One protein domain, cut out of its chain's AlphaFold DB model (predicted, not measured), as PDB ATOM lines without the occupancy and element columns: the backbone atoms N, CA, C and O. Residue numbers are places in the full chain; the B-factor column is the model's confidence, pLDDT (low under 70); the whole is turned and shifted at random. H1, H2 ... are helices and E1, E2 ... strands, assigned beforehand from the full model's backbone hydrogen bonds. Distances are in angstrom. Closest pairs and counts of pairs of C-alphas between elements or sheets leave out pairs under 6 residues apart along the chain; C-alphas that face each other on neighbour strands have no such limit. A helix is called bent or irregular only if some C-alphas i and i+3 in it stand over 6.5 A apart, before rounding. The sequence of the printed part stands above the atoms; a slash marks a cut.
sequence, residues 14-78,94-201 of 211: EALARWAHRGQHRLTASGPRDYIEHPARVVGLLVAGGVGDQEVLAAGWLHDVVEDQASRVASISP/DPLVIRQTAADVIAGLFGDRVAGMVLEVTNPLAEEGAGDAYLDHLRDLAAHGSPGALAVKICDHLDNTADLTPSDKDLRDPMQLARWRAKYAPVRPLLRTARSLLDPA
ATOM      1  N   GLU A  14      19.513 -29.217 -50.522       96.44
ATOM      2  CA  GLU A  14      20.388 -30.027 -51.369       96.44
ATOM      3  C   GLU A  14      20.360 -29.531 -52.817       96.44
ATOM      4  O   GLU A  14      21.412 -29.261 -53.389       96.44
ATOM      5  N   ALA A  15      19.179 -29.379 -53.423       94.38
ATOM      6  CA  ALA A  15      19.057 -28.965 -54.817       94.38
ATOM      7  C   ALA A  15      19.706 -27.594 -55.071       94.38
ATOM      8  O   ALA A  15      20.397 -27.430 -56.084       94.38
ATOM      9  N   LEU A  16      19.549 -26.643 -54.141       94.38
ATOM     10  CA  LEU A  16      20.241 -25.356 -54.211       94.38
ATOM     11  C   LEU A  16      21.763 -25.531 -54.105       94.38
ATOM     12  O   LEU A  16      22.483 -24.993 -54.944       94.38
ATOM     13  N   ALA A  17      22.257 -26.317 -53.145       96.56
ATOM     14  CA  ALA A  17      23.685 -26.587 -52.986       96.56
ATOM     15  C   ALA A  17      24.293 -27.236 -54.243       96.56
ATOM     16  O   ALA A  17      25.322 -26.784 -54.749       96.56
ATOM     17  N   ARG A  18      23.623 -28.248 -54.821       95.44
ATOM     18  CA  ARG A  18      24.050 -28.905 -56.075       95.44
ATOM     19  C   ARG A  18      24.155 -27.904 -57.219       95.44
ATOM     20  O   ARG A  18      25.073 -27.976 -58.037       95.44
ATOM     21  N   TRP A  19      23.187 -26.998 -57.313       93.56
ATOM     22  CA  TRP A  19      23.171 -25.969 -58.339       93.56
ATOM     23  C   TRP A  19      24.288 -24.939 -58.126       93.56
ATOM     24  O   TRP A  19      25.027 -24.649 -59.070       93.56
ATOM     25  N   ALA A  20      24.453 -24.449 -56.896       93.50
ATOM     26  CA  ALA A  20      25.440 -23.440 -56.533       93.50
ATOM     27  C   ALA A  20      26.866 -23.951 -56.776       93.50
ATOM     28  O   ALA A  20      27.628 -23.315 -57.501       93.50
ATOM     29  N   HIS A  21      27.190 -25.155 -56.299       95.06
ATOM     30  CA  HIS A  21      28.517 -25.767 -56.429       95.06
ATOM     31  C   HIS A  21      28.736 -26.512 -57.759       95.06
ATOM     32  O   HIS A  21      29.730 -27.220 -57.929       95.06
ATOM     33  N   ARG A  22      27.839 -26.368 -58.748       93.00
ATOM     34  CA  ARG A  22      27.989 -27.038 -60.050       93.00
ATOM     35  C   ARG A  22      29.320 -26.672 -60.710       93.00
ATOM     36  O   ARG A  22      29.573 -25.495 -60.993       93.00
ATOM     37  N   GLY A  23      30.116 -27.698 -61.020       91.50
ATOM     38  CA  GLY A  23      31.433 -27.579 -61.652       91.50
ATOM     39  C   GLY A  23      32.575 -27.240 -60.687       91.50
ATOM     40  O   GLY A  23      33.721 -27.145 -61.128       91.50
ATOM     41  N   GLN A  24      32.294 -27.063 -59.392       93.75
ATOM     42  CA  GLN A  24      33.321 -26.949 -58.362       93.75
ATOM     43  C   GLN A  24      33.829 -28.343 -57.994       93.75
ATOM     44  O   GLN A  24      33.047 -29.280 -57.817       93.75
ATOM     45  N   HIS A  25      35.145 -28.463 -57.852       93.94
ATOM     46  CA  HIS A  25      35.802 -29.704 -57.467       93.94
ATOM     47  C   HIS A  25      36.617 -29.484 -56.194       93.94
ATOM     48  O   HIS A  25      37.170 -28.405 -55.979       93.94
ATOM     49  N   ARG A  26      36.720 -30.528 -55.373       90.44
ATOM     50  CA  ARG A  26      37.594 -30.600 -54.201       90.44
ATOM     51  C   ARG A  26      38.719 -31.590 -54.480       90.44
ATOM     52  O   ARG A  26      38.466 -32.692 -54.963       90.44
ATOM     53  N   LEU A  27      39.959 -31.211 -54.174       89.56
ATOM     54  CA  LEU A  27      41.097 -32.127 -54.250       89.56
ATOM     55  C   LEU A  27      41.074 -33.092 -53.059       89.56
ATOM     56  O   LEU A  27      41.015 -32.664 -51.908       89.56
ATOM     57  N   THR A  28      41.150 -34.389 -53.343       89.88
ATOM     58  CA  THR A  28      41.262 -35.474 -52.354       89.88
ATOM     59  C   THR A  28      42.563 -36.238 -52.566       89.88
ATOM     60  O   THR A  28      43.198 -36.068 -53.612       89.88
ATOM     61  N   ALA A  29      42.937 -37.125 -51.640       87.88
ATOM     62  CA  ALA A  29      44.115 -37.976 -51.828       87.88
ATOM     63  C   ALA A  29      44.094 -38.777 -53.140       87.88
ATOM     64  O   ALA A  29      45.139 -39.068 -53.712       87.88
ATOM     65  N   SER A  30      42.904 -39.123 -53.641       88.62
ATOM     66  CA  SER A  30      42.723 -39.893 -54.880       88.62
ATOM     67  C   SER A  30      42.476 -39.026 -56.121       88.62
ATOM     68  O   SER A  30      42.179 -39.567 -57.184       88.62
ATOM     69  N   GLY A  31      42.582 -37.698 -56.009       88.81
ATOM     70  CA  GLY A  31      42.344 -36.749 -57.101       88.81
ATOM     71  C   GLY A  31      41.095 -35.875 -56.911       88.81
ATOM     72  O   GLY A  31      40.506 -35.857 -55.825       88.81
ATOM     73  N   PRO A  32      40.706 -35.094 -57.934       92.06
ATOM     74  CA  PRO A  32      39.558 -34.197 -57.858       92.06
ATOM     75  C   PRO A  32      38.240 -34.978 -57.783       92.06
ATOM     76  O   PRO A  32      38.020 -35.912 -58.551       92.06
ATOM     77  N   ARG A  33      37.353 -34.563 -56.877       93.19
ATOM     78  CA  ARG A  33      35.966 -35.038 -56.766       93.19
ATOM     79  C   ARG A  33      34.991 -33.871 -56.794       93.19
ATOM     80  O   ARG A  33      35.384 -32.739 -56.508       93.19
ATOM     81  N   ASP A  34      33.735 -34.145 -57.122       95.31
ATOM     82  CA  ASP A  34      32.691 -33.123 -57.118       95.31
ATOM     83  C   ASP A  34      32.541 -32.542 -55.711       95.31
ATOM     84  O   ASP A  34      32.392 -33.270 -54.725       95.31
ATOM     85  N   TYR A  35      32.564 -31.214 -55.609       95.38
ATOM     86  CA  TYR A  35      32.540 -30.540 -54.310       95.38
ATOM     87  C   TYR A  35      31.291 -30.889 -53.495       95.38
ATOM     88  O   TYR A  35      31.361 -31.026 -52.280       95.38
ATOM     89  N   ILE A  36      30.164 -31.122 -54.168       96.94
ATOM     90  CA  ILE A  36      28.877 -31.443 -53.546       96.94
ATOM     91  C   ILE A  36      28.894 -32.695 -52.658       96.94
ATOM     92  O   ILE A  36      28.038 -32.848 -51.789       96.94
ATOM     93  N   GLU A  37      29.867 -33.591 -52.846       96.56
ATOM     94  CA  GLU A  37      30.043 -34.727 -51.946       96.56
ATOM     95  C   GLU A  37      30.412 -34.289 -50.519       96.56
ATOM     96  O   GLU A  37      30.134 -35.026 -49.578       96.56
ATOM     97  N   HIS A  38      31.050 -33.126 -50.343       96.88
ATOM     98  CA  HIS A  38      31.408 -32.594 -49.027       96.88
ATOM     99  C   HIS A  38      30.163 -32.206 -48.205       96.88
ATOM    100  O   HIS A  38      29.953 -32.859 -47.181       96.88
ATOM    101  N   PRO A  39      29.265 -31.303 -48.656       98.19
ATOM    102  CA  PRO A  39      28.009 -31.037 -47.948       98.19
ATOM    103  C   PRO A  39      27.179 -32.299 -47.672       98.19
ATOM    104  O   PRO A  39      26.624 -32.455 -46.587       98.19
ATOM    105  N   ALA A  40      27.159 -33.258 -48.608       98.25
ATOM    106  CA  ALA A  40      26.475 -34.536 -48.406       98.25
ATOM    107  C   ALA A  40      27.070 -35.350 -47.240       98.25
ATOM    108  O   ALA A  40      26.326 -35.908 -46.429       98.25
ATOM    109  N   ARG A  41      28.406 -35.414 -47.125       97.69
ATOM    110  CA  ARG A  41      29.085 -36.077 -46.000       97.69
ATOM    111  C   ARG A  41      28.881 -35.324 -44.688       97.69
ATOM    112  O   ARG A  41      28.628 -35.977 -43.683       97.69
ATOM    113  N   VAL A  42      28.903 -33.990 -44.697       97.81
ATOM    114  CA  VAL A  42      28.607 -33.160 -43.514       97.81
ATOM    115  C   VAL A  42      27.201 -33.445 -42.983       97.81
ATOM    116  O   VAL A  42      27.038 -33.714 -41.795       97.81
ATOM    117  N   VAL A  43      26.192 -33.492 -43.856       98.25
ATOM    118  CA  VAL A  43      24.817 -33.866 -43.482       98.25
ATOM    119  C   VAL A  43      24.742 -35.305 -42.967       98.25
ATOM    120  O   VAL A  43      24.078 -35.564 -41.965       98.25
ATOM    121  N   GLY A  44      25.466 -36.241 -43.587       97.31
ATOM    122  CA  GLY A  44      25.574 -37.614 -43.090       97.31
ATOM    123  C   GLY A  44      26.168 -37.699 -41.679       97.31
ATOM    124  O   GLY A  44      25.661 -38.451 -40.847       97.31
ATOM    125  N   LEU A  45      27.200 -36.902 -41.386       95.00
ATOM    126  CA  LEU A  45      27.811 -36.801 -40.057       95.00
ATOM    127  C   LEU A  45      26.852 -36.181 -39.035       95.00
ATOM    128  O   LEU A  45      26.756 -36.699 -37.927       95.00
ATOM    129  N   LEU A  46      26.099 -35.140 -39.408       95.06
ATOM    130  CA  LEU A  46      25.066 -34.543 -38.551       95.06
ATOM    131  C   LEU A  46      24.011 -35.579 -38.148       95.06
ATOM    132  O   LEU A  46      23.732 -35.753 -36.962       95.06
ATOM    133  N   VAL A  47      23.470 -36.315 -39.125       95.62
ATOM    134  CA  VAL A  47      22.476 -37.372 -38.878       95.62
ATOM    135  C   VAL A  47      23.066 -38.490 -38.016       95.62
ATOM    136  O   VAL A  47      22.431 -38.921 -37.053       95.62
ATOM    137  N   ALA A  48      24.290 -38.939 -38.311       91.88
ATOM    138  CA  ALA A  48      24.977 -39.956 -37.512       91.88
ATOM    139  C   ALA A  48      25.254 -39.486 -36.072       91.88
ATOM    140  O   ALA A  48      25.211 -40.291 -35.146       91.88
ATOM    141  N   GLY A  49      25.483 -38.185 -35.889       90.44
ATOM    142  CA  GLY A  49      25.608 -37.518 -34.597       90.44
ATOM    143  C   GLY A  49      24.273 -37.229 -33.900       90.44
ATOM    144  O   GLY A  49      24.276 -36.533 -32.889       90.44
ATOM    145  N   GLY A  50      23.145 -37.737 -34.407       90.69
ATOM    146  CA  GLY A  50      21.828 -37.636 -33.768       90.69
ATOM    147  C   GLY A  50      21.024 -36.376 -34.108       90.69
ATOM    148  O   GLY A  50      19.976 -36.144 -33.506       90.69
ATOM    149  N   VAL A  51      21.471 -35.559 -35.066       92.69
ATOM    150  CA  VAL A  51      20.741 -34.353 -35.482       92.69
ATOM    151  C   VAL A  51      19.556 -34.733 -36.372       92.69
ATOM    152  O   VAL A  51      19.730 -35.204 -37.494       92.69
ATOM    153  N   GLY A  52      18.339 -34.490 -35.875       92.12
ATOM    154  CA  GLY A  52      17.083 -34.659 -36.624       92.12
ATOM    155  C   GLY A  52      16.399 -33.350 -37.043       92.12
ATOM    156  O   GLY A  52      15.408 -33.388 -37.777       92.12
ATOM    157  N   ASP A  53      16.905 -32.201 -36.582       95.19
ATOM    158  CA  ASP A  53      16.369 -30.873 -36.905       95.19
ATOM    159  C   ASP A  53      16.598 -30.555 -38.392       95.19
ATOM    160  O   ASP A  53      17.734 -30.423 -38.849       95.19
ATOM    161  N   GLN A  54      15.504 -30.434 -39.148       96.56
ATOM    162  CA  GLN A  54      15.545 -30.246 -40.599       96.56
ATOM    163  C   GLN A  54      16.208 -28.931 -41.015       96.56
ATOM    164  O   GLN A  54      16.854 -28.890 -42.059       96.56
ATOM    165  N   GLU A  55      16.105 -27.873 -40.210       97.31
ATOM    166  CA  GLU A  55      16.747 -26.593 -40.519       97.31
ATOM    167  C   GLU A  55      18.264 -26.666 -40.291       97.31
ATOM    168  O   GLU A  55      19.030 -26.060 -41.038       97.31
ATOM    169  N   VAL A  56      18.725 -27.466 -39.321       97.75
ATOM    170  CA  VAL A  56      20.165 -27.726 -39.125       97.75
ATOM    171  C   VAL A  56      20.725 -28.550 -40.282       97.75
ATOM    172  O   VAL A  56      21.803 -28.251 -40.792       97.75
ATOM    173  N   LEU A  57      19.982 -29.555 -40.754       98.25
ATOM    174  CA  LEU A  57      20.373 -30.327 -41.938       98.25
ATOM    175  C   LEU A  57      20.362 -29.463 -43.210       98.25
ATOM    176  O   LEU A  57      21.238 -29.616 -44.062       98.25
ATOM    177  N   ALA A  58      19.417 -28.526 -43.326       98.25
ATOM    178  CA  ALA A  58      19.394 -27.535 -44.398       98.25
ATOM    179  C   ALA A  58      20.638 -26.638 -44.362       98.25
ATOM    180  O   ALA A  58      21.296 -26.471 -45.390       98.25
ATOM    181  N   ALA A  59      21.009 -26.128 -43.184       98.50
ATOM    182  CA  ALA A  59      22.244 -25.370 -43.006       98.50
ATOM    183  C   ALA A  59      23.484 -26.216 -43.343       98.50
ATOM    184  O   ALA A  59      24.378 -25.722 -44.017       98.50
ATOM    185  N   GLY A  60      23.510 -27.505 -42.986       98.50
ATOM    186  CA  GLY A  60      24.582 -28.430 -43.373       98.50
ATOM    187  C   GLY A  60      24.760 -28.559 -44.892       98.50
ATOM    188  O   GLY A  60      25.887 -28.549 -45.386       98.50
ATOM    189  N   TRP A  61      23.664 -28.602 -45.655       98.62
ATOM    190  CA  TRP A  61      23.729 -28.575 -47.122       98.62
ATOM    191  C   TRP A  61      24.247 -27.246 -47.683       98.62
ATOM    192  O   TRP A  61      24.894 -27.245 -48.729       98.62
ATOM    193  N   LEU A  62      23.948 -26.131 -47.015       98.56
ATOM    194  CA  LEU A  62      24.166 -24.775 -47.523       98.56
ATOM    195  C   LEU A  62      25.381 -24.058 -46.913       98.56
ATOM    196  O   LEU A  62      25.634 -22.913 -47.279       98.56
ATOM    197  N   HIS A  63      26.123 -24.695 -46.006       98.31
ATOM    198  CA  HIS A  63      27.107 -24.017 -45.155       98.31
ATOM    199  C   HIS A  63      28.213 -23.273 -45.924       98.31
ATOM    200  O   HIS A  63      28.586 -22.178 -45.519       98.31
ATOM    201  N   ASP A  64      28.659 -23.801 -47.067       97.56
ATOM    202  CA  ASP A  64      29.671 -23.156 -47.921       97.56
ATOM    203  C   ASP A  64      29.080 -22.281 -49.031       97.56
ATOM    204  O   ASP A  64      29.804 -21.620 -49.778       97.56
ATOM    205  N   VAL A  65      27.755 -22.260 -49.191       96.75
ATOM    206  CA  VAL A  65      27.115 -21.594 -50.332       96.75
ATOM    207  C   VAL A  65      27.337 -20.086 -50.278       96.75
ATOM    208  O   VAL A  65      27.639 -19.481 -51.306       96.75
ATOM    209  N   VAL A  66      27.227 -19.470 -49.099       96.38
ATOM    210  CA  VAL A  66      27.501 -18.034 -48.926       96.38
ATOM    211  C   VAL A  66      29.009 -17.752 -48.965       96.38
ATOM    212  O   VAL A  66      29.431 -16.712 -49.467       96.38
ATOM    213  N   GLU A  67      29.850 -18.677 -48.507       93.56
ATOM    214  CA  GLU A  67      31.303 -18.486 -48.524       93.56
ATOM    215  C   GLU A  67      31.878 -18.514 -49.950       93.56
ATOM    216  O   GLU A  67      32.584 -17.578 -50.340       93.56
ATOM    217  N   ASP A  68      31.517 -19.544 -50.723       93.75
ATOM    218  CA  ASP A  68      32.129 -19.890 -52.010       93.75
ATOM    219  C   ASP A  68      31.286 -19.484 -53.226       93.75
ATOM    220  O   ASP A  68      31.818 -19.265 -54.318       93.75
ATOM    221  N   GLN A  69      29.959 -19.434 -53.075       94.56
ATOM    222  CA  GLN A  69      29.011 -19.331 -54.192       94.56
ATOM    223  C   GLN A  69      27.975 -18.207 -54.021       94.56
ATOM    224  O   GLN A  69      26.987 -18.184 -54.763       94.56
ATOM    225  N   ALA A  70      28.198 -17.242 -53.116       93.12
ATOM    226  CA  ALA A  70      27.231 -16.175 -52.822       93.12
ATOM    227  C   ALA A  70      26.779 -15.434 -54.080       93.12
ATOM    228  O   ALA A  70      25.593 -15.269 -54.326       93.12
ATOM    229  N   SER A  71      27.727 -15.092 -54.942       91.50
ATOM    230  CA  SER A  71      27.508 -14.526 -56.269       91.50
ATOM    231  C   SER A  71      26.461 -15.267 -57.119       91.50
ATOM    232  O   SER A  71      25.654 -14.637 -57.803       91.50
ATOM    233  N   ARG A  72      26.442 -16.606 -57.089       90.62
ATOM    234  CA  ARG A  72      25.448 -17.399 -57.824       90.62
ATOM    235  C   ARG A  72      24.087 -17.306 -57.153       90.62
ATOM    236  O   ARG A  72      23.100 -17.059 -57.837       90.62
ATOM    237  N   VAL A  73      24.028 -17.462 -55.837       90.44
ATOM    238  CA  VAL A  73      22.755 -17.449 -55.101       90.44
ATOM    239  C   VAL A  73      22.115 -16.064 -55.081       90.44
ATOM    240  O   VAL A  73      20.928 -15.957 -55.353       90.44
ATOM    241  N   ALA A  74      22.898 -15.002 -54.907       90.12
ATOM    242  CA  ALA A  74      22.436 -13.618 -54.999       90.12
ATOM    243  C   ALA A  74      21.848 -13.259 -56.378       90.12
ATOM    244  O   ALA A  74      21.067 -12.320 -56.489       90.12
ATOM    245  N   SER A  75      22.193 -14.004 -57.437       85.88
ATOM    246  CA  SER A  75      21.611 -13.810 -58.774       85.88
ATOM    247  C   SER A  75      20.231 -14.458 -58.960       85.88
ATOM    248  O   SER A  75      19.594 -14.255 -59.996       85.88
ATOM    249  N   ILE A  76      19.759 -15.248 -57.990       83.81
ATOM    250  CA  ILE A  76      18.432 -15.864 -58.037       83.81
ATOM    251  C   ILE A  76      17.390 -14.764 -57.831       83.81
ATOM    252  O   ILE A  76      17.273 -14.178 -56.760       83.81
ATOM    253  N   SER A  77      16.607 -14.488 -58.872       65.88
ATOM    254  CA  SER A  77      15.415 -13.651 -58.738       65.88
ATOM    255  C   SER A  77      14.349 -14.417 -57.940       65.88
ATOM    256  O   SER A  77      14.211 -15.625 -58.165       65.88
ATOM    257  N   PRO A  78      13.547 -13.758 -57.078       54.97
ATOM    258  CA  PRO A  78      12.564 -14.405 -56.196       54.97
ATOM    259  C   PRO A  78      11.480 -15.258 -56.887       54.97
ATOM    260  O   PRO A  78      10.640 -15.830 -56.201       54.97
ATOM    261  N   ASP A  94      30.356  -5.173 -53.855       87.88
ATOM    262  CA  ASP A  94      30.958  -5.402 -52.542       87.88
ATOM    263  C   ASP A  94      30.700  -6.851 -52.064       87.88
ATOM    264  O   ASP A  94      29.534  -7.262 -51.977       87.88
ATOM    265  N   PRO A  95      31.745  -7.645 -51.741       88.50
ATOM    266  CA  PRO A  95      31.588  -9.024 -51.285       88.50
ATOM    267  C   PRO A  95      30.673  -9.188 -50.066       88.50
ATOM    268  O   PRO A  95      29.980 -10.202 -49.973       88.50
ATOM    269  N   LEU A  96      30.625  -8.207 -49.157       89.94
ATOM    270  CA  LEU A  96      29.711  -8.233 -48.011       89.94
ATOM    271  C   LEU A  96      28.255  -8.122 -48.469       89.94
ATOM    272  O   LEU A  96      27.409  -8.899 -48.029       89.94
ATOM    273  N   VAL A  97      27.973  -7.217 -49.409       90.44
ATOM    274  CA  VAL A  97      26.629  -7.037 -49.980       90.44
ATOM    275  C   VAL A  97      26.190  -8.292 -50.731       90.44
ATOM    276  O   VAL A  97      25.045  -8.722 -50.591       90.44
ATOM    277  N   ILE A  98      27.090  -8.923 -51.491       91.75
ATOM    278  CA  ILE A  98      26.784 -10.165 -52.215       91.75
ATOM    279  C   ILE A  98      26.477 -11.304 -51.233       91.75
ATOM    280  O   ILE A  98      25.506 -12.034 -51.435       91.75
ATOM    281  N   ARG A  99      27.278 -11.460 -50.169       94.31
ATOM    282  CA  ARG A  99      27.043 -12.479 -49.134       94.31
ATOM    283  C   ARG A  99      25.722 -12.262 -48.409       94.31
ATOM    284  O   ARG A  99      24.964 -13.218 -48.263       94.31
ATOM    285  N   GLN A 100      25.408 -11.019 -48.041       94.19
ATOM    286  CA  GLN A 100      24.128 -10.691 -47.418       94.19
ATOM    287  C   GLN A 100      22.956 -10.975 -48.363       94.19
ATOM    288  O   GLN A 100      22.009 -11.646 -47.975       94.19
ATOM    289  N   THR A 101      23.057 -10.575 -49.632       93.50
ATOM    290  CA  THR A 101      22.007 -10.837 -50.630       93.50
ATOM    291  C   THR A 101      21.778 -12.340 -50.821       93.50
ATOM    292  O   THR A 101      20.643 -12.796 -50.943       93.50
ATOM    293  N   ALA A 102      22.847 -13.143 -50.829       94.75
ATOM    294  CA  ALA A 102      22.733 -14.598 -50.889       94.75
ATOM    295  C   ALA A 102      22.046 -15.177 -49.640       94.75
ATOM    296  O   ALA A 102      21.224 -16.085 -49.767       94.75
ATOM    297  N   ALA A 103      22.348 -14.646 -48.454       95.81
ATOM    298  CA  ALA A 103      21.678 -15.032 -47.216       95.81
ATOM    299  C   ALA A 103      20.191 -14.646 -47.219       95.81
ATOM    300  O   ALA A 103      19.365 -15.464 -46.827       95.81
ATOM    301  N   ASP A 104      19.830 -13.473 -47.745       93.88
ATOM    302  CA  ASP A 104      18.435 -13.038 -47.882       93.88
ATOM    303  C   ASP A 104      17.648 -13.959 -48.835       93.88
ATOM    304  O   ASP A 104      16.493 -14.305 -48.579       93.88
ATOM    305  N   VAL A 105      18.287 -14.432 -49.914       93.12
ATOM    306  CA  VAL A 105      17.709 -15.458 -50.802       93.12
ATOM    307  C   VAL A 105      17.500 -16.779 -50.055       93.12
ATOM    308  O   VAL A 105      16.441 -17.392 -50.186       93.12
ATOM    309  N   ILE A 106      18.475 -17.225 -49.254       95.00
ATOM    310  CA  ILE A 106      18.340 -18.431 -48.420       95.00
ATOM    311  C   ILE A 106      17.203 -18.258 -47.406       95.00
ATOM    312  O   ILE A 106      16.411 -19.184 -47.237       95.00
ATOM    313  N   ALA A 107      17.071 -17.082 -46.791       94.88
ATOM    314  CA  ALA A 107      16.002 -16.770 -45.847       94.88
ATOM    315  C   ALA A 107      14.623 -16.852 -46.517       94.88
ATOM    316  O   ALA A 107      13.718 -17.501 -45.997       94.88
ATOM    317  N   GLY A 108      14.479 -16.283 -47.718       90.81
ATOM    318  CA  GLY A 108      13.234 -16.351 -48.487       90.81
ATOM    319  C   GLY A 108      12.845 -17.765 -48.938       90.81
ATOM    320  O   GLY A 108      11.658 -18.042 -49.101       90.81
ATOM    321  N   LEU A 109      13.818 -18.663 -49.133       91.19
ATOM    322  CA  LEU A 109      13.581 -20.042 -49.581       91.19
ATOM    323  C   LEU A 109      13.387 -21.036 -48.426       91.19
ATOM    324  O   LEU A 109      12.594 -21.967 -48.550       91.19
ATOM    325  N   PHE A 110      14.133 -20.871 -47.334       93.94
ATOM    326  CA  PHE A 110      14.270 -21.882 -46.277       93.94
ATOM    327  C   PHE A 110      14.046 -21.345 -44.860       93.94
ATOM    328  O   PHE A 110      14.102 -22.122 -43.911       93.94
ATOM    329  N   GLY A 111      13.773 -20.047 -44.711       93.88
ATOM    330  CA  GLY A 111      13.515 -19.390 -43.433       93.88
ATOM    331  C   GLY A 111      14.746 -18.738 -42.798       93.88
ATOM    332  O   GLY A 111      15.895 -19.128 -43.031       93.88
ATOM    333  N   ASP A 112      14.485 -17.746 -41.946       96.19
ATOM    334  CA  ASP A 112      15.507 -16.915 -41.294       96.19
ATOM    335  C   ASP A 112      16.473 -17.729 -40.428       96.19
ATOM    336  O   ASP A 112      17.659 -17.414 -40.349       96.19
ATOM    337  N   ARG A 113      15.994 -18.811 -39.799       97.56
ATOM    338  CA  ARG A 113      16.834 -19.663 -38.949       97.56
ATOM    339  C   ARG A 113      17.903 -20.398 -39.760       97.56
ATOM    340  O   ARG A 113      19.044 -20.482 -39.310       97.56
ATOM    341  N   VAL A 114      17.570 -20.880 -40.959       98.06
ATOM    342  CA  VAL A 114      18.545 -21.512 -41.863       98.06
ATOM    343  C   VAL A 114      19.568 -20.484 -42.336       98.06
ATOM    344  O   VAL A 114      20.767 -20.737 -42.237       98.06
ATOM    345  N   ALA A 115      19.116 -19.312 -42.793       97.50
ATOM    346  CA  ALA A 115      20.011 -18.241 -43.230       97.50
ATOM    347  C   ALA A 115      20.951 -17.768 -42.109       97.50
ATOM    348  O   ALA A 115      22.148 -17.620 -42.342       97.50
ATOM    349  N   GLY A 116      20.430 -17.606 -40.888       97.88
ATOM    350  CA  GLY A 116      21.215 -17.257 -39.705       97.88
ATOM    351  C   GLY A 116      22.309 -18.282 -39.412       97.88
ATOM    352  O   GLY A 116      23.473 -17.911 -39.305       97.88
ATOM    353  N   MET A 117      21.976 -19.579 -39.398       98.19
ATOM    354  CA  MET A 117      22.979 -20.634 -39.203       98.19
ATOM    355  C   MET A 117      24.033 -20.660 -40.314       98.19
ATOM    356  O   MET A 117      25.208 -20.857 -40.021       98.19
ATOM    357  N   VAL A 118      23.642 -20.448 -41.577       98.31
ATOM    358  CA  VAL A 118      24.587 -20.383 -42.706       98.31
ATOM    359  C   VAL A 118      25.533 -19.185 -42.565       98.31
ATOM    360  O   VAL A 118      26.730 -19.322 -42.812       98.31
ATOM    361  N   LEU A 119      25.035 -18.027 -42.125       97.06
ATOM    362  CA  LEU A 119      25.871 -16.859 -41.839       97.06
ATOM    363  C   LEU A 119      26.831 -17.114 -40.671       97.06
ATOM    364  O   LEU A 119      28.007 -16.783 -40.781       97.06
ATOM    365  N   GLU A 120      26.361 -17.744 -39.592       96.31
ATOM    366  CA  GLU A 120      27.183 -18.088 -38.426       96.31
ATOM    367  C   GLU A 120      28.353 -19.020 -38.772       96.31
ATOM    368  O   GLU A 120      29.415 -18.907 -38.171       96.31
ATOM    369  N   VAL A 121      28.188 -19.943 -39.728       95.50
ATOM    370  CA  VAL A 121      29.260 -20.877 -40.128       95.50
ATOM    371  C   VAL A 121      30.146 -20.367 -41.265       95.50
ATOM    372  O   VAL A 121      31.199 -20.969 -41.513       95.50
ATOM    373  N   THR A 122      29.745 -19.280 -41.932       95.44
ATOM    374  CA  THR A 122      30.489 -18.653 -43.031       95.44
ATOM    375  C   THR A 122      31.694 -17.900 -42.480       95.44
ATOM    376  O   THR A 122      31.550 -16.972 -41.684       95.44
ATOM    377  N   ASN A 123      32.899 -18.241 -42.943       91.44
ATOM    378  CA  ASN A 123      34.106 -17.580 -42.460       91.44
ATOM    379  C   ASN A 123      34.109 -16.088 -42.847       91.44
ATOM    380  O   ASN A 123      33.675 -15.732 -43.955       91.44
ATOM    381  N   PRO A 124      34.657 -15.204 -41.992       87.94
ATOM    382  CA  PRO A 124      34.788 -13.791 -42.317       87.94
ATOM    383  C   PRO A 124      35.630 -13.603 -43.582       87.94
ATOM    384  O   PRO A 124      36.498 -14.418 -43.909       87.94
ATOM    385  N   LEU A 125      35.375 -12.513 -44.306       85.38
ATOM    386  CA  LEU A 125      36.267 -12.108 -45.387       85.38
ATOM    387  C   LEU A 125      37.652 -11.845 -44.790       85.38
ATOM    388  O   LEU A 125      37.772 -11.200 -43.751       85.38
ATOM    389  N   ALA A 126      38.693 -12.372 -45.429       71.88
ATOM    390  CA  ALA A 126      40.054 -12.106 -44.996       71.88
ATOM    391  C   ALA A 126      40.353 -10.611 -45.181       71.88
ATOM    392  O   ALA A 126      40.391 -10.129 -46.313       71.88
ATOM    393  N   GLU A 127      40.560  -9.884 -44.085       60.22
ATOM    394  CA  GLU A 127      41.081  -8.519 -44.140       60.22
ATOM    395  C   GLU A 127      42.611  -8.547 -44.254       60.22
ATOM    396  O   GLU A 127      43.289  -9.355 -43.610       60.22
ATOM    397  N   GLU A 128      43.176  -7.660 -45.076       46.22
ATOM    398  CA  GLU A 128      44.628  -7.503 -45.169       46.22
ATOM    399  C   GLU A 128      45.206  -7.102 -43.802       46.22
ATOM    400  O   GLU A 128      44.882  -6.053 -43.253       46.22
ATOM    401  N   GLY A 129      46.086  -7.940 -43.245       44.47
ATOM    402  CA  GLY A 129      46.780  -7.653 -41.986       44.47
ATOM    403  C   GLY A 129      45.997  -7.974 -40.709       44.47
ATOM    404  O   GLY A 129      46.543  -7.791 -39.620       44.47
ATOM    405  N   ALA A 130      44.773  -8.500 -40.807       49.00
ATOM    406  CA  ALA A 130      44.099  -9.095 -39.659       49.00
ATOM    407  C   ALA A 130      44.809 -10.405 -39.280       49.00
ATOM    408  O   ALA A 130      45.187 -11.187 -40.149       49.00
ATOM    409  N   GLY A 131      45.036 -10.613 -37.979       58.44
ATOM    410  CA  GLY A 131      45.625 -11.835 -37.433       58.44
ATOM    411  C   GLY A 131      44.733 -13.063 -37.645       58.44
ATOM    412  O   GLY A 131      44.112 -13.238 -38.687       58.44
ATOM    413  N   ASP A 132      44.651 -13.938 -36.647       75.75
ATOM    414  CA  ASP A 132      43.918 -15.211 -36.716       75.75
ATOM    415  C   ASP A 132      42.374 -15.022 -36.698       75.75
ATOM    416  O   ASP A 132      41.667 -15.689 -35.949       75.75
ATOM    417  N   ALA A 133      41.823 -14.123 -37.530       82.81
ATOM    418  CA  ALA A 133      40.396 -13.779 -37.624       82.81
ATOM    419  C   ALA A 133      39.505 -15.013 -37.834       82.81
ATOM    420  O   ALA A 133      38.382 -15.084 -37.341       82.81
ATOM    421  N   TYR A 134      40.043 -16.024 -38.516       84.56
ATOM    422  CA  TYR A 134      39.431 -17.342 -38.623       84.56
ATOM    423  C   TYR A 134      39.251 -18.019 -37.253       84.56
ATOM    424  O   TYR A 134      38.165 -18.507 -36.949       84.56
ATOM    425  N   LEU A 135      40.287 -18.046 -36.409       86.69
ATOM    426  CA  LEU A 135      40.191 -18.627 -35.068       86.69
ATOM    427  C   LEU A 135      39.343 -17.774 -34.131       86.69
ATOM    428  O   LEU A 135      38.651 -18.341 -33.292       86.69
ATOM    429  N   ASP A 136      39.376 -16.449 -34.258       89.00
ATOM    430  CA  ASP A 136      38.528 -15.567 -33.453       89.00
ATOM    431  C   ASP A 136      37.049 -15.781 -33.770       89.00
ATOM    432  O   ASP A 136      36.255 -15.979 -32.852       89.00
ATOM    433  N   HIS A 137      36.695 -15.886 -35.052       89.56
ATOM    434  CA  HIS A 137      35.352 -16.277 -35.474       89.56
ATOM    435  C   HIS A 137      34.950 -17.654 -34.927       89.56
ATOM    436  O   HIS A 137      33.845 -17.823 -34.424       89.56
ATOM    437  N   LEU A 138      35.850 -18.642 -34.947       89.12
ATOM    438  CA  LEU A 138      35.565 -19.960 -34.369       89.12
ATOM    439  C   LEU A 138      35.401 -19.932 -32.843       89.12
ATOM    440  O   LEU A 138      34.603 -20.700 -32.308       89.12
ATOM    441  N   ARG A 139      36.153 -19.082 -32.131       89.56
ATOM    442  CA  ARG A 139      35.995 -18.879 -30.681       89.56
ATOM    443  C   ARG A 139      34.645 -18.249 -30.369       89.56
ATOM    444  O   ARG A 139      33.975 -18.710 -29.450       89.56
ATOM    445  N   ASP A 140      34.252 -17.243 -31.144       90.25
ATOM    446  CA  ASP A 140      32.951 -16.586 -31.036       90.25
ATOM    447  C   ASP A 140      31.810 -17.575 -31.310       90.25
ATOM    448  O   ASP A 140      30.941 -17.765 -30.463       90.25
ATOM    449  N   LEU A 141      31.892 -18.332 -32.410       90.06
ATOM    450  CA  LEU A 141      30.929 -19.383 -32.740       90.06
ATOM    451  C   LEU A 141      30.831 -20.446 -31.633       90.06
ATOM    452  O   LEU A 141      29.736 -20.879 -31.286       90.06
ATOM    453  N   ALA A 142      31.954 -20.860 -31.044       87.81
ATOM    454  CA  ALA A 142      31.955 -21.837 -29.956       87.81
ATOM    455  C   ALA A 142      31.348 -21.292 -28.648       87.81
ATOM    456  O   ALA A 142      30.813 -22.073 -27.859       87.81
ATOM    457  N   ALA A 143      31.449 -19.985 -28.399       88.44
ATOM    458  CA  ALA A 143      30.964 -19.345 -27.177       88.44
ATOM    459  C   ALA A 143      29.510 -18.856 -27.280       88.44
ATOM    460  O   ALA A 143      28.782 -18.863 -26.283       88.44
ATOM    461  N   HIS A 144      29.103 -18.402 -28.465       89.00
ATOM    462  CA  HIS A 144      27.887 -17.615 -28.675       89.00
ATOM    463  C   HIS A 144      27.045 -18.085 -29.864       89.00
ATOM    464  O   HIS A 144      25.897 -17.659 -29.991       89.00
ATOM    465  N   GLY A 145      27.583 -18.970 -30.705       91.00
ATOM    466  CA  GLY A 145      26.879 -19.523 -31.852       91.00
ATOM    467  C   GLY A 145      25.644 -20.325 -31.469       91.00
ATOM    468  O   GLY A 145      25.540 -20.909 -30.383       91.00
ATOM    469  N   SER A 146      24.702 -20.398 -32.400       93.38
ATOM    470  CA  SER A 146      23.551 -21.270 -32.263       93.38
ATOM    471  C   SER A 146      23.998 -22.740 -32.199       93.38
ATOM    472  O   SER A 146      24.954 -23.152 -32.870       93.38
ATOM    473  N   PRO A 147      23.278 -23.588 -31.442       91.94
ATOM    474  CA  PRO A 147      23.579 -25.012 -31.381       91.94
ATOM    475  C   PRO A 147      23.669 -25.705 -32.752       91.94
ATOM    476  O   PRO A 147      24.521 -26.561 -32.982       91.94
ATOM    477  N   GLY A 148      22.798 -25.320 -33.685       93.94
ATOM    478  CA  GLY A 148      22.778 -25.886 -35.030       93.94
ATOM    479  C   GLY A 148      24.013 -25.516 -35.850       93.94
ATOM    480  O   GLY A 148      24.649 -26.401 -36.419       93.94
ATOM    481  N   ALA A 149      24.399 -24.237 -35.856       95.19
ATOM    482  CA  ALA A 149      25.593 -23.771 -36.561       95.19
ATOM    483  C   ALA A 149      26.869 -24.435 -36.026       95.19
ATOM    484  O   ALA A 149      27.712 -24.902 -36.793       95.19
ATOM    485  N   LEU A 150      26.986 -24.561 -34.703       92.62
ATOM    486  CA  LEU A 150      28.125 -25.226 -34.082       92.62
ATOM    487  C   LEU A 150      28.190 -26.719 -34.452       92.62
ATOM    488  O   LEU A 150      29.268 -27.220 -34.777       92.62
ATOM    489  N   ALA A 151      27.055 -27.426 -34.478       93.38
ATOM    490  CA  ALA A 151      26.992 -28.814 -34.942       93.38
ATOM    491  C   ALA A 151      27.433 -28.956 -36.411       93.38
ATOM    492  O   ALA A 151      28.214 -29.858 -36.734       93.38
ATOM    493  N   VAL A 152      26.986 -28.043 -37.283       95.94
ATOM    494  CA  VAL A 152      27.411 -27.979 -38.691       95.94
ATOM    495  C   VAL A 152      28.922 -27.780 -38.777       95.94
ATOM    496  O   VAL A 152      29.588 -28.560 -39.452       95.94
ATOM    497  N   LYS A 153      29.491 -26.823 -38.032       93.75
ATOM    498  CA  LYS A 153      30.937 -26.547 -38.055       93.75
ATOM    499  C   LYS A 153      31.779 -27.708 -37.520       93.75
ATOM    500  O   LYS A 153      32.869 -27.963 -38.029       93.75
ATOM    501  N   ILE A 154      31.278 -28.442 -36.522       91.88
ATOM    502  CA  ILE A 154      31.911 -29.679 -36.037       91.88
ATOM    503  C   ILE A 154      31.964 -30.725 -37.152       91.88
ATOM    504  O   ILE A 154      33.022 -31.308 -37.395       91.88
ATOM    505  N   CYS A 155      30.847 -30.960 -37.840       93.38
ATOM    506  CA  CYS A 155      30.764 -31.967 -38.896       93.38
ATOM    507  C   CYS A 155      31.568 -31.575 -40.147       93.38
ATOM    508  O   CYS A 155      32.250 -32.428 -40.713       93.38
ATOM    509  N   ASP A 156      31.561 -30.295 -40.523       94.81
ATOM    510  CA  ASP A 156      32.443 -29.726 -41.550       94.81
ATOM    511  C   ASP A 156      33.917 -29.991 -41.211       94.81
ATOM    512  O   ASP A 156      34.663 -30.585 -41.993       94.81
ATOM    513  N   HIS A 157      34.338 -29.649 -39.991       91.56
ATOM    514  CA  HIS A 157      35.712 -29.881 -39.557       91.56
ATOM    515  C   HIS A 157      36.106 -31.366 -39.582       91.56
ATOM    516  O   HIS A 157      37.231 -31.699 -39.970       91.56
ATOM    517  N   LEU A 158      35.198 -32.268 -39.201       90.88
ATOM    518  CA  LEU A 158      35.425 -33.712 -39.279       90.88
ATOM    519  C   LEU A 158      35.646 -34.172 -40.729       90.88
ATOM    520  O   LEU A 158      36.630 -34.861 -40.992       90.88
ATOM    521  N   ASP A 159      34.816 -33.744 -41.687       93.25
ATOM    522  CA  ASP A 159      35.030 -34.085 -43.106       93.25
ATOM    523  C   ASP A 159      36.302 -33.439 -43.679       93.25
ATOM    524  O   ASP A 159      37.015 -34.029 -44.499       93.25
ATOM    525  N   ASN A 160      36.628 -32.227 -43.226       90.88
ATOM    526  CA  ASN A 160      37.837 -31.517 -43.625       90.88
ATOM    527  C   ASN A 160      39.124 -32.176 -43.137       90.88
ATOM    528  O   ASN A 160      40.156 -32.053 -43.798       90.88
ATOM    529  N   THR A 161      39.065 -32.900 -42.023       90.31
ATOM    530  CA  THR A 161      40.240 -33.511 -41.396       90.31
ATOM    531  C   THR A 161      40.353 -35.022 -41.594       90.31
ATOM    532  O   THR A 161      41.440 -35.563 -41.396       90.31
ATOM    533  N   ALA A 162      39.294 -35.694 -42.064       88.44
ATOM    534  CA  ALA A 162      39.259 -37.147 -42.268       88.44
ATOM    535  C   ALA A 162      40.346 -37.684 -43.225       88.44
ATOM    536  O   ALA A 162      40.817 -38.806 -43.064       88.44
ATOM    537  N   ASP A 163      40.751 -36.879 -44.211       86.44
ATOM    538  CA  ASP A 163      41.745 -37.208 -45.243       86.44
ATOM    539  C   ASP A 163      42.936 -36.232 -45.171       86.44
ATOM    540  O   ASP A 163      43.327 -35.624 -46.163       86.44
ATOM    541  N   LEU A 164      43.491 -35.972 -43.984       86.50
ATOM    542  CA  LEU A 164      44.690 -35.120 -43.866       86.50
ATOM    543  C   LEU A 164      45.975 -35.885 -43.561       86.50
ATOM    544  O   LEU A 164      47.041 -35.268 -43.465       86.50
ATOM    545  N   THR A 165      45.909 -37.202 -43.394       86.31
ATOM    546  CA  THR A 165      47.095 -38.042 -43.207       86.31
ATOM    547  C   THR A 165      47.619 -38.480 -44.575       86.31
ATOM    548  O   THR A 165      46.923 -39.228 -45.261       86.31
ATOM    549  N   PRO A 166      48.814 -38.014 -44.995       84.62
ATOM    550  CA  PRO A 166      49.365 -38.377 -46.293       84.62
ATOM    551  C   PRO A 166      49.590 -39.883 -46.413       84.62
ATOM    552  O   PRO A 166      49.950 -40.551 -45.442       84.62
ATOM    553  N   SER A 167      49.443 -40.393 -47.633       87.38
ATOM    554  CA  SER A 167      49.829 -41.754 -48.009       87.38
ATOM    555  C   SER A 167      50.764 -41.724 -49.215       87.38
ATOM    556  O   SER A 167      50.782 -40.744 -49.958       87.38
ATOM    557  N   ASP A 168      51.477 -42.820 -49.473       87.38
ATOM    558  CA  ASP A 168      52.385 -42.933 -50.628       87.38
ATOM    559  C   ASP A 168      51.685 -42.755 -51.989       87.38
ATOM    560  O   ASP A 168      52.340 -42.538 -53.006       87.38
ATOM    561  N   LYS A 169      50.350 -42.872 -52.026       87.75
ATOM    562  CA  LYS A 169      49.520 -42.721 -53.231       87.75
ATOM    563  C   LYS A 169      48.762 -41.391 -53.279       87.75
ATOM    564  O   LYS A 169      47.901 -41.231 -54.140       87.75
ATOM    565  N   ASP A 170      49.029 -40.480 -52.346       91.06
ATOM    566  CA  ASP A 170      48.361 -39.184 -52.287       91.06
ATOM    567  C   ASP A 170      48.745 -38.325 -53.500       91.06
ATOM    568  O   ASP A 170      49.921 -38.070 -53.754       91.06
ATOM    569  N   LEU A 171      47.742 -37.905 -54.272       90.25
ATOM    570  CA  LEU A 171      47.926 -37.087 -55.472       90.25
ATOM    571  C   LEU A 171      48.039 -35.586 -55.171       90.25
ATOM    572  O   LEU A 171      48.253 -34.795 -56.091       90.25
ATOM    573  N   ARG A 172      47.851 -35.169 -53.915       92.12
ATOM    574  CA  ARG A 172      47.939 -33.763 -53.510       92.12
ATOM    575  C   ARG A 172      49.386 -33.354 -53.277       92.12
ATOM    576  O   ARG A 172      50.231 -34.152 -52.890       92.12
ATOM    577  N   ASP A 173      49.651 -32.065 -53.458       91.19
ATOM    578  CA  ASP A 173      50.948 -31.480 -53.128       91.19
ATOM    579  C   ASP A 173      51.224 -31.600 -51.609       91.19
ATOM    580  O   ASP A 173      50.428 -31.096 -50.805       91.19
ATOM    581  N   PRO A 174      52.352 -32.208 -51.184       91.62
ATOM    582  CA  PRO A 174      52.725 -32.303 -49.774       91.62
ATOM    583  C   PRO A 174      52.767 -30.951 -49.053       91.62
ATOM    584  O   PRO A 174      52.423 -30.872 -47.871       91.62
ATOM    585  N   MET A 175      53.152 -29.869 -49.743       90.19
ATOM    586  CA  MET A 175      53.164 -28.530 -49.147       90.19
ATOM    587  C   MET A 175      51.744 -28.016 -48.898       90.19
ATOM    588  O   MET A 175      51.468 -27.446 -47.840       90.19
ATOM    589  N   GLN A 176      50.827 -28.238 -49.843       86.88
ATOM    590  CA  GLN A 176      49.407 -27.934 -49.671       86.88
ATOM    591  C   GLN A 176      48.810 -28.717 -48.493       86.88
ATOM    592  O   GLN A 176      48.133 -28.130 -47.649       86.88
ATOM    593  N   LEU A 177      49.126 -30.007 -48.378       89.00
ATOM    594  CA  LEU A 177      48.655 -30.847 -47.280       89.00
ATOM    595  C   LEU A 177      49.191 -30.380 -45.918       89.00
ATOM    596  O   LEU A 177      48.434 -30.286 -44.950       89.00
ATOM    597  N   ALA A 178      50.475 -30.018 -45.840       89.88
ATOM    598  CA  ALA A 178      51.069 -29.448 -44.632       89.88
ATOM    599  C   ALA A 178      50.379 -28.137 -44.214       89.88
ATOM    600  O   ALA A 178      50.108 -27.936 -43.028       89.88
ATOM    601  N   ARG A 179      50.027 -27.275 -45.179       89.12
ATOM    602  CA  ARG A 179      49.270 -26.037 -44.923       89.12
ATOM    603  C   ARG A 179      47.874 -26.317 -44.375       89.12
ATOM    604  O   ARG A 179      47.481 -25.682 -43.402       89.12
ATOM    605  N   TRP A 180      47.133 -27.267 -44.947       88.94
ATOM    606  CA  TRP A 180      45.810 -27.634 -44.429       88.94
ATOM    607  C   TRP A 180      45.887 -28.222 -43.021       88.94
ATOM    608  O   TRP A 180      45.128 -27.811 -42.148       88.94
ATOM    609  N   ARG A 181      46.853 -29.108 -42.754       89.81
ATOM    610  CA  ARG A 181      47.092 -29.636 -41.401       89.81
ATOM    611  C   ARG A 181      47.369 -28.516 -40.398       89.81
ATOM    612  O   ARG A 181      46.775 -28.515 -39.325       89.81
ATOM    613  N   ALA A 182      48.214 -27.549 -40.757       88.81
ATOM    614  CA  ALA A 182      48.503 -26.393 -39.911       88.81
ATOM    615  C   ALA A 182      47.264 -25.508 -39.680       88.81
ATOM    616  O   ALA A 182      47.021 -25.106 -38.547       88.81
ATOM    617  N   LYS A 183      46.449 -25.270 -40.721       85.31
ATOM    618  CA  LYS A 183      45.186 -24.512 -40.631       85.31
ATOM    619  C   LYS A 183      44.193 -25.158 -39.658       85.31
ATOM    620  O   LYS A 183      43.573 -24.461 -38.862       85.31
ATOM    621  N   TYR A 184      44.022 -26.478 -39.730       86.81
ATOM    622  CA  TYR A 184      42.978 -27.189 -38.983       86.81
ATOM    623  C   TYR A 184      43.412 -27.666 -37.589       86.81
ATOM    624  O   TYR A 184      42.561 -27.835 -36.715       86.81
ATOM    625  N   ALA A 185      44.713 -27.838 -37.333       86.00
ATOM    626  CA  ALA A 185      45.237 -28.246 -36.027       86.00
ATOM    627  C   ALA A 185      44.709 -27.424 -34.824       86.00
ATOM    628  O   ALA A 185      44.281 -28.048 -33.848       86.00
ATOM    629  N   PRO A 186      44.676 -26.073 -34.852       86.50
ATOM    630  CA  PRO A 186      44.178 -25.274 -33.725       86.50
ATOM    631  C   PRO A 186      42.650 -25.310 -33.549       86.50
ATOM    632  O   PRO A 186      42.152 -24.921 -32.494       86.50
ATOM    633  N   VAL A 187      41.898 -25.788 -34.545       84.38
ATOM    634  CA  VAL A 187      40.425 -25.802 -34.531       84.38
ATOM    635  C   VAL A 187      39.882 -26.979 -33.720       84.38
ATOM    636  O   VAL A 187      38.906 -26.841 -32.981       84.38
ATOM    637  N   ARG A 188      40.546 -28.139 -33.802       78.50
ATOM    638  CA  ARG A 188      40.096 -29.382 -33.155       78.50
ATOM    639  C   ARG A 188      39.877 -29.229 -31.638       78.50
ATOM    640  O   ARG A 188      38.849 -29.703 -31.158       78.50
ATOM    641  N   PRO A 189      40.767 -28.581 -30.854       80.25
ATOM    642  CA  PRO A 189      40.528 -28.347 -29.427       80.25
ATOM    643  C   PRO A 189      39.337 -27.422 -29.136       80.25
ATOM    644  O   PRO A 189      38.602 -27.694 -28.192       80.25
ATOM    645  N   LEU A 190      39.120 -26.381 -29.950       78.62
ATOM    646  CA  LEU A 190      38.011 -25.427 -29.781       78.62
ATOM    647  C   LEU A 190      36.653 -26.110 -29.991       78.62
ATOM    648  O   LEU A 190      35.736 -25.977 -29.183       78.62
ATOM    649  N   LEU A 191      36.544 -26.922 -31.042       73.69
ATOM    650  CA  LEU A 191      35.318 -27.666 -31.329       73.69
ATOM    651  C   LEU A 191      35.084 -28.802 -30.317       73.69
ATOM    652  O   LEU A 191      33.947 -29.084 -29.948       73.69
ATOM    653  N   ARG A 192      36.155 -29.402 -29.772       69.50
ATOM    654  CA  ARG A 192      36.077 -30.389 -28.677       69.50
ATOM    655  C   ARG A 192      35.561 -29.823 -27.356       69.50
ATOM    656  O   ARG A 192      35.105 -30.603 -26.528       69.50
ATOM    657  N   THR A 193      35.650 -28.523 -27.103       66.31
ATOM    658  CA  THR A 193      35.045 -27.941 -25.893       66.31
ATOM    659  C   THR A 193      33.537 -27.725 -26.037       66.31
ATOM    660  O   THR A 193      32.839 -27.612 -25.037       66.31
ATOM    661  N   ALA A 194      33.015 -27.785 -27.263       62.12
ATOM    662  CA  ALA A 194      31.628 -27.486 -27.615       62.12
ATOM    663  C   ALA A 194      30.690 -28.727 -27.601       62.12
ATOM    664  O   ALA A 194      29.632 -28.746 -28.227       62.12
ATOM    665  N   ARG A 195      31.080 -29.784 -26.868       58.28
ATOM    666  CA  ARG A 195      30.539 -31.168 -26.866       58.28
ATOM    667  C   ARG A 195      29.063 -31.364 -26.479       58.28
ATOM    668  O   ARG A 195      28.614 -32.502 -26.401       58.28
ATOM    669  N   SER A 196      28.270 -30.333 -26.223       58.50
ATOM    670  CA  SER A 196      26.901 -30.539 -25.722       58.50
ATOM    671  C   SER A 196      25.855 -30.879 -26.797       58.50
ATOM    672  O   SER A 196      24.709 -31.123 -26.435       58.50
ATOM    673  N   LEU A 197      26.209 -30.898 -28.091       62.88
ATOM    674  CA  LEU A 197      25.214 -30.746 -29.171       62.88
ATOM    675  C   LEU A 197      25.009 -31.952 -30.101       62.88
ATOM    676  O   LEU A 197      24.008 -32.007 -30.807       62.88
ATOM    677  N   LEU A 198      25.935 -32.911 -30.100       72.12
ATOM    678  CA  LEU A 198      25.831 -34.183 -30.833       72.12
ATOM    679  C   LEU A 198      25.775 -35.349 -29.841       72.12
ATOM    680  O   LEU A 198      26.164 -35.180 -28.685       72.12
ATOM    681  N   ASP A 199      25.353 -36.531 -30.281       76.56
ATOM    682  CA  ASP A 199      25.298 -37.717 -29.428       76.56
ATOM    683  C   ASP A 199      26.640 -37.942 -28.684       76.56
ATOM    684  O   ASP A 199      27.698 -38.028 -29.323       76.56
ATOM    685  N   PRO A 200      26.643 -38.015 -27.338       71.38
ATOM    686  CA  PRO A 200      27.881 -38.090 -26.565       71.38
ATOM    687  C   PRO A 200      28.741 -39.325 -26.863       71.38
ATOM    688  O   PRO A 200      29.970 -39.237 -26.778       71.38
ATOM    689  N   ALA A 201      28.122 -40.462 -27.202       74.12
ATOM    690  CA  ALA A 201      28.843 -41.688 -27.535       74.12
ATOM    691  C   ALA A 201      29.487 -41.572 -28.923       74.12
ATOM    692  O   ALA A 201      30.666 -41.897 -29.088       74.12
TER     693      ALA A 201
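This is residues 14 to 78 and 94 to 201 of the 211 residues of the protein "SpoT_relA multi-domain protein" of Acidipropionibacterium acidipropionici (strain ATCC 4875 / DSM 20272 / JCM 6432 / NBRC 12425 / NCIMB 8070 / 4) (UniProt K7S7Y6). A compact cluster of helices is built round H8, on which H2, H3 and H6 pack; H1, H4 and H5 extend it toward one end, H9 lies toward the other, and H7 and H10 run side by side. A small strand hairpin, E1 and E2, lies apart from H8, and residues 127 to 132 stick out as a free loop. The printed part has 173 residues, with ten named helices and two named strands in the order H1 E1 E2 H2 H3 H4 H5 H6 H7 H8 H9 H10. It is mostly helix; the sheet, in the order E1 - E2, is antiparallel. The radius of gyration of the C-alphas is 16.0 A and the spans are 49 by 36 by 36 A.

H1, residues 14 to 20, touches H3, residues 54 to 62, C-alphas of Glu 14 and Trp 61 closest at 5.6 A. E1, residues 25 to 28, and E2, residues 31 to 34, form a hairpin, with N 26 and O 33 within hydrogen-bond range at 2.8 A. H2, residues 37 to 48, forms a helical hairpin with H3 at a shallow tilt of 25 degrees, C-alphas of Pro 39 and Trp 61 closest at 5.0 A. H4, residues 65 to 74, touches H5, residues 95 to 110, about perpendicular at 78 degrees, C-alphas of Ala 74 and Ala 102 closest at 4.2 A. H5 forms a helical hairpin with H6, residues 112 to 121, C-alphas of Ala 107 and Ala 115 closest at 5.0 A. H8, residues 147 to 161, is the hub; it touches H2 at a steep tilt of 57 degrees, C-alphas of Val 42 and Cys 155 closest at 5.2 A. With residues 148 to 153 alone it touches H6, C-alphas of Met 117 and Ala 149 closest at 4.9 A. H7, residues 133 to 144, touches H10, residues 187 to 193, at a shallow tilt of 13 degrees, C-alphas of Ala 142 and Leu 191 closest at 6.9 A. H9, residues 174 to 184, only just touches H8 in a helical hairpin, with 3 pairs of C-alphas within 8 A, those of Thr 161 and Tyr 184 closest at 7.3 A. Each O i to N i+4 pair is within hydrogen-bond range in H1, H2, H3 and H5 to H10, and 3 of 6 are in H4.

H1 begins at C-alpha 14, (20.388, -30.027, -51.369). H4 is irregular, with C-alphas 68 and 71 8.3 A apart. H5 is 22.1 A long, H8 21.2 A. H10 ends at C-alpha 193, (35.045, -27.941, -25.893).

The C-alphas of Pro 78 and Asp 168, the two farthest apart, are 49.3 A apart. Residues 79 to 93 are not printed, and C-alphas 78 and 94 stand 20.8 A apart across the cut. The links H6 to H7 and H8 to H9 are long. Residues 77 to 78, 127 to 131 and 192 to 197 are under pLDDT 70.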